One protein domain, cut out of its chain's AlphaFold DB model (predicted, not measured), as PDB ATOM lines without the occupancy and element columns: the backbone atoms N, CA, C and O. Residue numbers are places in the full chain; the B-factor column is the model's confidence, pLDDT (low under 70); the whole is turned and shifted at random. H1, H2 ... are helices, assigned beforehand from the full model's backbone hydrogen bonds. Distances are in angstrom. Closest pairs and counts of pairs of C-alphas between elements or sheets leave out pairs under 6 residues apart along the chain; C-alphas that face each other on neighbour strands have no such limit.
ATOM      1  N   ALA A  49     528.282 485.366 435.793       75.81
ATOM      2  CA  ALA A  49     528.570 486.519 436.642       75.81
ATOM      3  C   ALA A  49     527.794 487.765 436.164       75.81
ATOM      4  O   ALA A  49     527.696 488.033 434.965       75.81
ATOM      5  N   GLY A  50     527.212 488.510 437.107       72.38
ATOM      6  CA  GLY A  50     526.377 489.682 436.814       72.38
ATOM      7  C   GLY A  50     524.928 489.372 436.412       72.38
ATOM      8  O   GLY A  50     524.146 490.305 436.257       72.38
ATOM      9  N   ALA A  51     524.538 488.096 436.291       78.19
ATOM     10  CA  ALA A  51     523.155 487.678 436.028       78.19
ATOM     11  C   ALA A  51     522.422 487.145 437.276       78.19
ATOM     12  O   ALA A  51     521.508 486.338 437.167       78.19
ATOM     13  N   SER A  52     522.821 487.573 438.475       75.00
ATOM     14  CA  SER A  52     522.203 487.162 439.747       75.00
ATOM     15  C   SER A  52     521.315 488.237 440.385       75.00
ATOM     16  O   SER A  52     520.672 487.973 441.400       75.00
ATOM     17  N   GLY A  53     521.280 489.449 439.821       74.06
ATOM     18  CA  GLY A  53     520.503 490.571 440.357       74.06
ATOM     19  C   GLY A  53     518.986 490.435 440.143       74.06
ATOM     20  O   GLY A  53     518.556 489.595 439.356       74.06
ATOM     21  N   PRO A  54     518.163 491.301 440.769       72.31
ATOM     22  CA  PRO A  54     516.698 491.220 440.704       72.31
ATOM     23  C   PRO A  54     516.128 491.242 439.280       72.31
ATOM     24  O   PRO A  54     515.134 490.588 439.004       72.31
ATOM     25  N   LEU A  55     516.786 491.945 438.353       76.50
ATOM     26  CA  LEU A  55     516.388 492.009 436.939       76.50
ATOM     27  C   LEU A  55     516.601 490.695 436.172       76.50
ATOM     28  O   LEU A  55     516.091 490.549 435.065       76.50
ATOM     29  N   TRP A  56     517.381 489.769 436.730       83.88
ATOM     30  CA  TRP A  56     517.667 488.459 436.150       83.88
ATOM     31  C   TRP A  56     516.885 487.327 436.821       83.88
ATOM     32  O   TRP A  56     516.954 486.183 436.375       83.88
ATOM     33  N   GLN A  57     516.147 487.640 437.886       86.62
ATOM     34  CA  GLN A  57     515.328 486.688 438.616       86.62
ATOM     35  C   GLN A  57     513.873 486.842 438.179       86.62
ATOM     36  O   GLN A  57     513.316 487.934 438.217       86.62
ATOM     37  N   LEU A  58     513.260 485.737 437.766       90.88
ATOM     38  CA  LEU A  58     511.823 485.677 437.514       90.88
ATOM     39  C   LEU A  58     511.135 485.202 438.782       90.88
ATOM     40  O   LEU A  58     511.533 484.183 439.353       90.88
ATOM     41  N   SER A  59     510.118 485.939 439.212       93.62
ATOM     42  CA  SER A  59     509.229 485.472 440.268       93.62
ATOM     43  C   SER A  59     508.271 484.415 439.721       93.62
ATOM     44  O   SER A  59     508.002 484.362 438.521       93.62
ATOM     45  N   ASP A  60     507.692 483.599 440.596       94.06
ATOM     46  CA  ASP A  60     506.668 482.634 440.177       94.06
ATOM     47  C   ASP A  60     505.424 483.345 439.610       94.06
ATOM     48  O   ASP A  60     504.743 482.811 438.737       94.06
ATOM     49  N   ALA A  61     505.172 484.591 440.034       95.44
ATOM     50  CA  ALA A  61     504.140 485.445 439.454       95.44
ATOM     51  C   ALA A  61     504.460 485.847 438.003       95.44
ATOM     52  O   ALA A  61     503.564 485.818 437.163       95.44
ATOM     53  N   ASP A  62     505.725 486.151 437.681       94.62
ATOM     54  CA  ASP A  62     506.147 486.405 436.295       94.62
ATOM     55  C   ASP A  62     505.926 485.166 435.418       94.62
ATOM     56  O   ASP A  62     505.453 485.273 434.288       94.62
ATOM     57  N   ILE A  63     506.266 483.979 435.932       96.44
ATOM     58  CA  ILE A  63     506.081 482.713 435.212       96.44
ATOM     59  C   ILE A  63     504.590 482.442 434.971       96.44
ATOM     60  O   ILE A  63     504.205 482.091 433.852       96.44
ATOM     61  N   ALA A  64     503.749 482.655 435.986       96.00
ATOM     62  CA  ALA A  64     502.303 482.518 435.866       96.00
ATOM     63  C   ALA A  64     501.719 483.485 434.821       96.00
ATOM     64  O   ALA A  64     500.961 483.044 433.959       96.00
ATOM     65  N   GLU A  65     502.129 484.761 434.826       95.38
ATOM     66  CA  GLU A  65     501.692 485.756 433.833       95.38
ATOM     67  C   GLU A  65     502.052 485.319 432.401       95.38
ATOM     68  O   GLU A  65     501.234 485.406 431.478       95.38
ATOM     69  N   ILE A  66     503.275 484.825 432.192       95.38
ATOM     70  CA  ILE A  66     503.735 484.369 430.872       95.38
ATOM     71  C   ILE A  66     502.923 483.155 430.401       95.38
ATOM     72  O   ILE A  66     502.545 483.081 429.231       95.38
ATOM     73  N   LEU A  67     502.636 482.206 431.294       95.50
ATOM     74  CA  LEU A  67     501.844 481.019 430.963       95.50
ATOM     75  C   LEU A  67     500.373 481.349 430.685       95.50
ATOM     76  O   LEU A  67     499.803 480.783 429.752       95.50
ATOM     77  N   GLU A  68     499.777 482.263 431.452       94.00
ATOM     78  CA  GLU A  68     498.395 482.721 431.265       94.00
ATOM     79  C   GLU A  68     498.228 483.496 429.951       94.00
ATOM     80  O   GLU A  68     497.246 483.318 429.232       94.00
ATOM     81  N   SER A  69     499.217 484.322 429.600       86.94
ATOM     82  CA  SER A  69     499.201 485.121 428.370       86.94
ATOM     83  C   SER A  69     499.613 484.352 427.109       86.94
ATOM     84  O   SER A  69     499.495 484.883 426.001       86.94
ATOM     85  N   HIS A  70     500.082 483.107 427.239       90.94
ATOM     86  CA  HIS A  70     500.482 482.301 426.094       90.94
ATOM     87  C   HIS A  70     499.272 481.854 425.265       90.94
ATOM     88  O   HIS A  70     498.372 481.168 425.750       90.94
ATOM     89  N   SER A  71     499.335 482.114 423.962       90.19
ATOM     90  CA  SER A  71     498.360 481.641 422.981       90.19
ATOM     91  C   SER A  71     499.032 480.808 421.898       90.19
ATOM     92  O   SER A  71     500.149 481.119 421.505       90.19
ATOM     93  N   ALA A  72     498.358 479.785 421.368       88.62
ATOM     94  CA  ALA A  72     498.932 478.888 420.355       88.62
ATOM     95  C   ALA A  72     499.275 479.593 419.021       88.62
ATOM     96  O   ALA A  72     500.165 479.153 418.294       88.62
ATOM     97  N   ASP A  73     498.605 480.705 418.714       92.31
ATOM     98  CA  ASP A  73     498.780 481.521 417.503       92.31
ATOM     99  C   ASP A  73     499.837 482.633 417.654       92.31
ATOM    100  O   ASP A  73     499.931 483.523 416.810       92.31
ATOM    101  N   TRP A  74     500.648 482.611 418.716       91.12
ATOM    102  CA  TRP A  74     501.623 483.668 419.013       91.12
ATOM    103  C   TRP A  74     502.605 483.982 417.882       91.12
ATOM    104  O   TRP A  74     502.970 485.140 417.683       91.12
ATOM    105  N   HIS A  75     502.981 482.973 417.103       89.00
ATOM    106  CA  HIS A  75     503.900 483.090 415.974       89.00
ATOM    107  C   HIS A  75     503.281 483.786 414.749       89.00
ATOM    108  O   HIS A  75     504.010 484.152 413.830       89.00
ATOM    109  N   LEU A  76     501.955 483.975 414.725       90.56
ATOM    110  CA  LEU A  76     501.230 484.643 413.639       90.56
ATOM    111  C   LEU A  76     501.064 486.150 413.866       90.56
ATOM    112  O   LEU A  76     500.588 486.854 412.976       90.56
ATOM    113  N   ARG A  77     501.420 486.661 415.050       85.94
ATOM    114  CA  ARG A  77     501.240 488.077 415.383       85.94
ATOM    115  C   ARG A  77     502.476 488.896 415.026       85.94
ATOM    116  O   ARG A  77     503.599 488.508 415.329       85.94
ATOM    117  N   GLU A  78     502.253 490.068 414.432       87.12
ATOM    118  CA  GLU A  78     503.329 491.011 414.083       87.12
ATOM    119  C   GLU A  78     503.862 491.796 415.295       87.12
ATOM    120  O   GLU A  78     504.969 492.340 415.248       87.12
ATOM    121  N   ASP A  79     503.092 491.862 416.387       92.06
ATOM    122  CA  ASP A  79     503.499 492.567 417.600       92.06
ATOM    123  C   ASP A  79     504.688 491.866 418.275       92.06
ATOM    124  O   ASP A  79     504.612 490.708 418.689       92.06
ATOM    125  N   LYS A  80     505.807 492.588 418.398       87.88
ATOM    126  CA  LYS A  80     507.072 492.033 418.898       87.88
ATOM    127  C   LYS A  80     507.024 491.652 420.372       87.88
ATOM    128  O   LYS A  80     507.716 490.711 420.764       87.88
ATOM    129  N   GLU A  81     506.299 492.401 421.197       87.50
ATOM    130  CA  GLU A  81     506.200 492.090 422.625       87.50
ATOM    131  C   GLU A  81     505.342 490.849 422.828       87.50
ATOM    132  O   GLU A  81     505.724 489.945 423.573       87.50
ATOM    133  N   TRP A  82     504.243 490.759 422.086       88.75
ATOM    134  CA  TRP A  82     503.362 489.603 422.090       88.75
ATOM    135  C   TRP A  82     504.057 488.347 421.574       88.75
ATOM    136  O   TRP A  82     503.972 487.295 422.206       88.75
ATOM    137  N   TYR A  83     504.820 488.473 420.485       89.81
ATOM    138  CA  TYR A  83     505.641 487.386 419.958       89.81
ATOM    139  C   TYR A  83     506.622 486.867 421.017       89.81
ATOM    140  O   TYR A  83     506.704 485.663 421.250       89.81
ATOM    141  N   LYS A  84     507.335 487.767 421.710       91.81
ATOM    142  CA  LYS A  84     508.270 487.383 422.781       91.81
ATOM    143  C   LYS A  84     507.566 486.683 423.939       91.81
ATOM    144  O   LYS A  84     508.029 485.624 424.351       91.81
ATOM    145  N   LYS A  85     506.454 487.238 424.438       91.81
ATOM    146  CA  LYS A  85     505.671 486.611 425.517       91.81
ATOM    147  C   LYS A  85     505.189 485.216 425.114       91.81
ATOM    148  O   LYS A  85     505.356 484.266 425.873       91.81
ATOM    149  N   GLY A  86     504.674 485.072 423.895       94.19
ATOM    150  CA  GLY A  86     504.241 483.787 423.355       94.19
ATOM    151  C   GLY A  86     505.369 482.764 423.243       94.19
ATOM    152  O   GLY A  86     505.205 481.637 423.716       94.19
ATOM    153  N   TYR A  87     506.526 483.175 422.714       94.50
ATOM    154  CA  TYR A  87     507.736 482.353 422.644       94.50
ATOM    155  C   TYR A  87     508.200 481.896 424.033       94.50
ATOM    156  O   TYR A  87     508.455 480.713 424.246       94.50
ATOM    157  N   HIS A  88     508.251 482.807 425.008       96.50
ATOM    158  CA  HIS A  88     508.613 482.488 426.394       96.50
ATOM    159  C   HIS A  88     507.632 481.497 427.025       96.50
ATOM    160  O   HIS A  88     508.060 480.520 427.638       96.50
ATOM    161  N   GLY A  89     506.330 481.684 426.804       97.00
ATOM    162  CA  GLY A  89     505.312 480.731 427.237       97.00
ATOM    163  C   GLY A  89     505.450 479.366 426.564       97.00
ATOM    164  O   GLY A  89     505.247 478.344 427.215       97.00
ATOM    165  N   GLN A  90     505.858 479.320 425.290       96.50
ATOM    166  CA  GLN A  90     506.132 478.056 424.608       96.50
ATOM    167  C   GLN A  90     507.326 477.331 425.232       96.50
ATOM    168  O   GLN A  90     507.230 476.130 425.473       96.50
ATOM    169  N   LEU A  91     508.419 478.044 425.530       96.75
ATOM    170  CA  LEU A  91     509.580 477.452 426.199       96.75
ATOM    171  C   LEU A  91     509.193 476.843 427.553       96.75
ATOM    172  O   LEU A  91     509.549 475.698 427.822       96.75
ATOM    173  N   LEU A  92     508.417 477.568 428.367       97.31
ATOM    174  CA  LEU A  92     507.937 477.074 429.662       97.31
ATOM    175  C   LEU A  92     507.023 475.853 429.521       97.31
ATOM    176  O   LEU A  92     507.138 474.913 430.299       97.31
ATOM    177  N   LYS A  93     506.134 475.824 428.521       96.06
ATOM    178  CA  LYS A  93     505.272 474.656 428.271       96.06
ATOM    179  C   LYS A  93     506.050 473.435 427.784       96.06
ATOM    180  O   LYS A  93     505.697 472.319 428.145       96.06
ATOM    181  N   GLN A  94     507.070 473.640 426.954       96.25
ATOM    182  CA  GLN A  94     507.826 472.555 426.328       96.25
ATOM    183  C   GLN A  94     508.888 471.961 427.260       96.25
ATOM    184  O   GLN A  94     509.056 470.746 427.294       96.25
ATOM    185  N   PHE A  95     509.605 472.806 428.001       96.19
ATOM    186  CA  PHE A  95     510.759 472.397 428.807       96.19
ATOM    187  C   PHE A  95     510.527 472.510 430.317       96.19
ATOM    188  O   PHE A  95     511.338 472.021 431.100       96.19
ATOM    189  N   GLY A  96     509.422 473.130 430.733       96.25
ATOM    190  CA  GLY A  96     509.128 473.396 432.133       96.25
ATOM    191  C   GLY A  96     509.860 474.618 432.684       96.25
ATOM    192  O   GLY A  96     510.566 475.349 431.984       96.25
ATOM    193  N   ASP A  97     509.669 474.834 433.979       96.81
ATOM    194  CA  ASP A  97     510.290 475.918 434.728       96.81
ATOM    195  C   ASP A  97     511.672 475.506 435.263       96.81
ATOM    196  O   ASP A  97     511.845 475.161 436.432       96.81
ATOM    197  N   ILE A  98     512.652 475.479 434.361       95.38
ATOM    198  CA  ILE A  98     514.041 475.095 434.647       95.38
ATOM    199  C   ILE A  98     514.996 476.295 434.520       95.38
ATOM    200  O   ILE A  98     514.653 477.286 433.861       95.38
ATOM    201  N   PRO A  99     516.206 476.242 435.117       94.44
ATOM    202  CA  PRO A  99     517.151 477.362 435.124       94.44
ATOM    203  C   PRO A  99     517.466 477.943 433.739       94.44
ATOM    204  O   PRO A  99     517.520 479.163 433.589       94.44
ATOM    205  N   GLU A 100     517.627 477.095 432.723       95.25
ATOM    206  CA  GLU A 100     517.912 477.494 431.344       95.25
ATOM    207  C   GLU A 100     516.776 478.341 430.756       95.25
ATOM    208  O   GLU A 100     517.020 479.402 430.179       95.25
ATOM    209  N   VAL A 101     515.523 477.909 430.941       96.88
ATOM    210  CA  VAL A 101     514.341 478.640 430.464       96.88
ATOM    211  C   VAL A 101     514.204 479.963 431.210       96.88
ATOM    212  O   VAL A 101     514.052 481.007 430.569       96.88
ATOM    213  N   ARG A 102     514.344 479.950 432.545       95.81
ATOM    214  CA  ARG A 102     514.322 481.179 433.352       95.81
ATOM    215  C   ARG A 102     515.387 482.170 432.879       95.81
ATOM    216  O   ARG A 102     515.092 483.354 432.719       95.81
ATOM    217  N   TYR A 103     516.598 481.693 432.593       95.44
ATOM    218  CA  TYR A 103     517.679 482.536 432.093       95.44
ATOM    219  C   TYR A 103     517.370 483.148 430.725       95.44
ATOM    220  O   TYR A 103     517.600 484.339 430.538       95.44
ATOM    221  N   LEU A 104     516.830 482.381 429.773       96.38
ATOM    222  CA  LEU A 104     516.488 482.901 428.442       96.38
ATOM    223  C   LEU A 104     515.430 484.004 428.507       96.38
ATOM    224  O   LEU A 104     515.578 485.044 427.860       96.38
ATOM    225  N   ILE A 105     514.399 483.801 429.325       96.19
ATOM    226  CA  ILE A 105     513.340 484.792 429.539       96.19
ATOM    227  C   ILE A 105     513.923 486.050 430.196       96.19
ATOM    228  O   ILE A 105     513.712 487.162 429.704       96.19
ATOM    229  N   ALA A 106     514.702 485.885 431.270       94.62
ATOM    230  CA  ALA A 106     515.371 486.985 431.959       94.62
ATOM    231  C   ALA A 106     516.313 487.757 431.022       94.62
ATOM    232  O   ALA A 106     516.261 488.986 430.955       94.62
ATOM    233  N   PHE A 107     517.113 487.045 430.227       94.31
ATOM    234  CA  PHE A 107     517.998 487.628 429.228       94.31
ATOM    235  C   PHE A 107     517.216 488.484 428.234       94.31
ATOM    236  O   PHE A 107     517.595 489.623 427.968       94.31
ATOM    237  N   ASP A 108     516.116 487.987 427.677       93.75
ATOM    238  CA  ASP A 108     515.349 488.735 426.679       93.75
ATOM    239  C   ASP A 108     514.596 489.941 427.270       93.75
ATOM    240  O   ASP A 108     514.437 490.944 426.562       93.75
ATOM    241  N   ARG A 109     514.178 489.873 428.545       91.31
ATOM    242  CA  ARG A 109     513.543 490.985 429.285       91.31
ATOM    243  C   ARG A 109     514.544 492.022 429.796       91.31
ATOM    244  O   ARG A 109     514.151 493.165 430.020       91.31
ATOM    245  N   HIS A 110     515.813 491.655 429.978       87.56
ATOM    246  CA  HIS A 110     516.807 492.553 430.556       87.56
ATOM    247  C   HIS A 110     516.992 493.818 429.689       87.56
ATOM    248  O   HIS A 110     517.394 493.694 428.522       87.56
ATOM    249  N   PRO A 111     516.744 495.028 430.239       80.38
ATOM    250  CA  PRO A 111     516.737 496.277 429.471       80.38
ATOM    251  C   PRO A 111     518.143 496.819 429.176       80.38
ATOM    252  O   PRO A 111     518.319 497.628 428.269       80.38
ATOM    253  N   GLY A 112     519.148 496.389 429.943       80.25
ATOM    254  CA  GLY A 112     520.536 496.815 429.783       80.25
ATOM    255  C   GLY A 112     521.299 496.052 428.698       80.25
ATOM    256  O   GLY A 112     520.850 495.018 428.189       80.25
ATOM    257  N   GLN A 113     522.497 496.553 428.389       77.62
ATOM    258  CA  GLN A 113     523.465 495.846 427.551       77.62
ATOM    259  C   GLN A 113     523.853 494.507 428.188       77.62
ATOM    260  O   GLN A 113     523.860 494.368 429.410       77.62
ATOM    261  N   LYS A 114     524.155 493.519 427.341       83.25
ATOM    262  CA  LYS A 114     524.576 492.188 427.778       83.25
ATOM    263  C   LYS A 114     526.071 491.999 427.600       83.25
ATOM    264  O   LYS A 114     526.622 492.388 426.571       83.25
ATOM    265  N   THR A 115     526.706 491.370 428.581       82.75
ATOM    266  CA  THR A 115     528.118 490.984 428.503       82.75
ATOM    267  C   THR A 115     528.292 489.782 427.581       82.75
ATOM    268  O   THR A 115     527.344 489.043 427.296       82.75
ATOM    269  N   ARG A 116     529.523 489.536 427.123       84.88
ATOM    270  CA  ARG A 116     529.831 488.330 426.343       84.88
ATOM    271  C   ARG A 116     529.507 487.056 427.112       84.88
ATOM    272  O   ARG A 116     528.958 486.134 426.526       84.88
ATOM    273  N   GLU A 117     529.806 487.007 428.403       85.44
ATOM    274  CA  GLU A 117     529.513 485.855 429.260       85.44
ATOM    275  C   GLU A 117     528.008 485.574 429.316       85.44
ATOM    276  O   GLU A 117     527.599 484.417 429.303       85.44
ATOM    277  N   GLN A 118     527.172 486.617 429.282       88.50
ATOM    278  CA  GLN A 118     525.723 486.459 429.195       88.50
ATOM    279  C   GLN A 118     525.276 485.934 427.821       88.50
ATOM    280  O   GLN A 118     524.404 485.073 427.736       88.50
ATOM    281  N   PHE A 119     525.888 486.393 426.727       91.06
ATOM    282  CA  PHE A 119     525.622 485.812 425.405       91.06
ATOM    283  C   PHE A 119     526.049 484.341 425.326       91.06
ATOM    284  O   PHE A 119     525.306 483.528 424.779       91.06
ATOM    285  N   ILE A 120     527.204 483.987 425.899       90.44
ATOM    286  CA  ILE A 120     527.678 482.597 425.980       90.44
ATOM    287  C   ILE A 120     526.673 481.755 426.765       90.44
ATOM    288  O   ILE A 120     526.229 480.731 426.253       90.44
ATOM    289  N   ALA A 121     526.241 482.213 427.944       92.44
ATOM    290  CA  ALA A 121     525.246 481.509 428.749       92.44
ATOM    291  C   ALA A 121     523.900 481.360 428.021       92.44
ATOM    292  O   ALA A 121     523.248 480.326 428.141       92.44
ATOM    293  N   LYS A 122     523.493 482.349 427.211       94.25
ATOM    294  CA  LYS A 122     522.290 482.240 426.367       94.25
ATOM    295  C   LYS A 122     522.452 481.149 425.313       94.25
ATOM    296  O   LYS A 122     521.548 480.334 425.145       94.25
ATOM    297  N   SER A 123     523.579 481.128 424.603       93.00
ATOM    298  CA  SER A 123     523.869 480.080 423.618       93.00
ATOM    299  C   SER A 123     523.955 478.698 424.270       93.00
ATOM    300  O   SER A 123     523.443 477.734 423.710       93.00
ATOM    301  N   GLU A 124     524.542 478.601 425.463       93.69
ATOM    302  CA  GLU A 124     524.622 477.357 426.227       93.69
ATOM    303  C   GLU A 124     523.235 476.870 426.660       93.69
ATOM    304  O   GLU A 124     522.913 475.705 426.443       93.69
ATOM    305  N   ALA A 125     522.391 477.756 427.199       94.69
ATOM    306  CA  ALA A 125     521.014 477.429 427.561       94.69
ATOM    307  C   ALA A 125     520.228 476.909 426.345       94.69
ATOM    308  O   ALA A 125     519.608 475.853 426.423       94.69
ATOM    309  N   LEU A 126     520.314 477.586 425.192       94.31
ATOM    310  CA  LEU A 126     519.684 477.115 423.953       94.31
ATOM    311  C   LEU A 126     520.209 475.737 423.526       94.31
ATOM    312  O   LEU A 126     519.417 474.864 423.176       94.31
ATOM    313  N   HIS A 127     521.523 475.512 423.588       92.94
ATOM    314  CA  HIS A 127     522.097 474.218 423.234       92.94
ATOM    315  C   HIS A 127     521.645 473.096 424.175       92.94
ATOM    316  O   HIS A 127     521.311 472.010 423.710       92.94
ATOM    317  N   ARG A 128     521.557 473.357 425.482       92.31
ATOM    318  CA  ARG A 128     521.057 472.381 426.461       92.31
ATOM    319  C   ARG A 128     519.596 471.999 426.207       92.31
ATOM    320  O   ARG A 128     519.270 470.818 426.322       92.31
ATOM    321  N   LEU A 129     518.749 472.970 425.845       93.94
ATOM    322  CA  LEU A 129     517.323 472.749 425.574       93.94
ATOM    323  C   LEU A 129     517.078 471.984 424.266       93.94
ATOM    324  O   LEU A 129     516.288 471.046 424.248       93.94
ATOM    325  N   PHE A 130     517.746 472.371 423.175       91.56
ATOM    326  CA  PHE A 130     517.439 471.842 421.840       91.56
ATOM    327  C   PHE A 130     518.413 470.759 421.355       91.56
ATOM    328  O   PHE A 130     518.029 469.939 420.528       91.56
ATOM    329  N   ARG A 131     519.653 470.727 421.866       90.56
ATOM    330  CA  ARG A 131     520.718 469.757 421.527       90.56
ATOM    331  C   ARG A 131     520.984 469.589 420.024       90.56
ATOM    332  O   ARG A 131     521.319 468.506 419.560       90.56
ATOM    333  N   GLN A 132     520.859 470.677 419.272       89.06
ATOM    334  CA  GLN A 132     521.082 470.716 417.823       89.06
ATOM    335  C   GLN A 132     522.517 471.161 417.496       89.06
ATOM    336  O   GLN A 132     523.073 472.005 418.212       89.06
ATOM    337  N   GLU A 133     523.111 470.659 416.409       86.94
ATOM    338  CA  GLU A 133     524.476 471.045 415.995       86.94
ATOM    339  C   GLU A 133     524.564 472.552 415.707       86.94
ATOM    340  O   GLU A 133     525.554 473.199 416.037       86.94
ATOM    341  N   GLU A 134     523.492 473.157 415.196       87.00
ATOM    342  CA  GLU A 134     523.408 474.594 414.938       87.00
ATOM    343  C   GLU A 134     523.550 475.412 416.226       87.00
ATOM    344  O   GLU A 134     524.241 476.433 416.251       87.00
ATOM    345  N   THR A 135     522.932 474.960 417.323       86.50
ATOM    346  CA  THR A 135     523.067 475.628 418.628       86.50
ATOM    347  C   THR A 135     524.464 475.460 419.221       86.50
ATOM    348  O   THR A 135     524.970 476.385 419.864       86.50
ATOM    349  N   LEU A 136     525.119 474.324 418.957       88.50
ATOM    350  CA  LEU A 136     526.506 474.088 419.353       88.50
ATOM    351  C   LEU A 136     527.464 474.986 418.568       88.50
ATOM    352  O   LEU A 136     528.360 475.599 419.147       88.50
ATOM    353  N   GLU A 137     527.259 475.112 417.259       88.44
ATOM    354  CA  GLU A 137     528.059 475.995 416.418       88.44
ATOM    355  C   GLU A 137     527.834 477.466 416.784       88.44
ATOM    356  O   GLU A 137     528.801 478.217 416.914       88.44
ATOM    357  N   ALA A 138     526.594 477.872 417.069       83.00
ATOM    358  CA  ALA A 138     526.306 479.203 417.596       83.00
ATOM    359  C   ALA A 138     527.056 479.459 418.914       83.00
ATOM    360  O   ALA A 138     527.678 480.507 419.067       83.00
ATOM    361  N   LEU A 139     527.078 478.495 419.843       88.50
ATOM    362  CA  LEU A 139     527.864 478.594 421.076       88.50
ATOM    363  C   LEU A 139     529.368 478.733 420.781       88.50
ATOM    364  O   LEU A 139     530.015 479.652 421.294       88.50
ATOM    365  N   ARG A 140     529.924 477.888 419.902       88.94
ATOM    366  CA  ARG A 140     531.331 477.973 419.463       88.94
ATOM    367  C   ARG A 140     531.645 479.340 418.860       88.94
ATOM    368  O   ARG A 140     532.706 479.895 419.142       88.94
ATOM    369  N   GLN A 141     530.745 479.917 418.070       84.81
ATOM    370  CA  GLN A 141     530.929 481.245 417.488       84.81
ATOM    371  C   GLN A 141     530.835 482.348 418.539       84.81
ATOM    372  O   GLN A 141     531.716 483.205 418.581       84.81
ATOM    373  N   THR A 142     529.857 482.296 419.446       83.12
ATOM    374  CA  THR A 142     529.696 483.276 420.528       83.12
ATOM    375  C   THR A 142     530.934 483.348 421.421       83.12
ATOM    376  O   THR A 142     531.371 484.439 421.791       83.12
ATOM    377  N   THR A 143     531.585 482.214 421.700       80.94
ATOM    378  CA  THR A 143     532.850 482.208 422.459       80.94
ATOM    379  C   THR A 143     534.008 482.893 421.723       80.94
ATOM    380  O   THR A 143     534.958 483.338 422.364       80.94
ATOM    381  N   LYS A 144     533.941 483.053 420.398       83.44
ATOM    382  CA  LYS A 144     534.954 483.773 419.609       83.44
ATOM    383  C   LYS A 144     534.670 485.274 419.505       83.44
ATOM    384  O   LYS A 144     535.575 486.030 419.154       83.44
ATOM    385  N   ILE A 145     533.445 485.721 419.810       73.12
ATOM    386  CA  ILE A 145     533.075 487.141 419.760       73.12
ATOM    387  C   ILE A 145     533.881 487.899 420.831       73.12
ATOM    388  O   ILE A 145     533.931 487.448 421.980       73.12
ATOM    389  N   PRO A 146     534.537 489.027 420.496       67.00
ATOM    390  CA  PRO A 146     535.156 489.905 421.485       67.00
ATOM    391  C   PRO A 146     534.106 490.451 422.454       67.00
ATOM    392  O   PRO A 146     532.978 490.715 422.059       67.00
ATOM    393  N   ASP A 147     534.473 490.645 423.719       62.28
ATOM    394  CA  ASP A 147     533.563 491.204 424.722       62.28
ATOM    395  C   ASP A 147     532.934 492.526 424.234       62.28
ATOM    396  O   ASP A 147     533.689 493.468 423.995       62.28
ATOM    397  N   PRO A 148     531.599 492.625 424.055       53.28
ATOM    398  CA  PRO A 148     530.952 493.831 423.537       53.28
ATOM    399  C   PRO A 148     531.050 495.016 424.507       53.28
ATOM    400  O   PRO A 148     530.805 496.148 424.102       53.28
ATOM    401  N   THR A 149     531.430 494.774 425.769       53.72
ATOM    402  CA  THR A 149     531.755 495.835 426.739       53.72
ATOM    403  C   THR A 149     533.172 496.389 426.566       53.72
ATOM    404  O   THR A 149     533.509 497.421 427.143       53.72
TER     405      THR A 149
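This is residues 49 to 149 of the 234 residues of an uncharacterized protein of Candidatus Poribacteria bacterium (UniProt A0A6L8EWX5). Two helical hairpins, H2 with H3 and H4 with H5, are set side to side with their lines crossed where H3 meets H4, and H1 crosses H2 at the far end from H5. H3 sits in the middle, while the unnamed stretch of residues 49 to 59 runs past it to H1. The printed part has 101 residues with five named helices, in the order H1, H2, H3, H4, H5, and no named strand; the class is all helix. The whole is compact, with a radius of gyration of the C-alphas of 14.0 A, and rounded, with spans of 38 by 31 by 26 A.

H1, residues 60 to 69, touches H2, residues 80 to 95, closest at the C-alphas of Leu 67 and Gly 89, 5.1 A apart. Their lines stand at a steep tilt of 69.6 degrees, only just short of about perpendicular, and they run opposite ways. H2, with its residues 88 to 95 alone, touches H3, residues 99 to 109; the closest C-alphas are those of His 88 and Ile 105, 6.1 A apart. These two form a helical hairpin, at a shallow tilt of 2 degrees, opposite ways. H3 touches H4, residues 116 to 130, closest at the C-alphas of Glu 100 and Ala 125, 4.9 A apart, at a steep tilt of 52 degrees, opposite ways. H2 and H4 are close but not clearly touching, with the C-alphas of Phe 95 and Leu 129 at 7.3 A. H4 and H5, residues 133 to 144, touch in a second helical hairpin, with a shallow tilt of 10 degrees, opposite ways; their closest C-alphas, those of His 127 and Thr 135, are 4.9 A apart. H1 is apart from H3, H4 and H5, and H5 is apart from H2 and H3. In H1, H2, H3 and H4 every O i to N i+4 pair is within hydrogen-bond range; in H5 it is 7 of 8.

H1 begins at C-alpha 60, (506.668, 482.634, 440.177), and measures 14.2 A from first to last C-alpha. H2, the longest helix, measures 22.3 A and ends at C-alpha 95, (510.759, 472.397, 428.807). H3 measures 15.3 A, H4 21.1 A and H5 16.9 A, ending at C-alpha 144, (534.954, 483.773, 419.609).

The two C-alphas farthest apart are those of Glu 68 and Pro 146, at 38.7 A. The printed part has no cut. The links H2 to H3 and H4 to H5 are tight, those from H1 to H2 and from H3 to H4 are short, and no link is long. The mean pLDDT of the printed part is 88.5, and residues 146 to 149 are under 70.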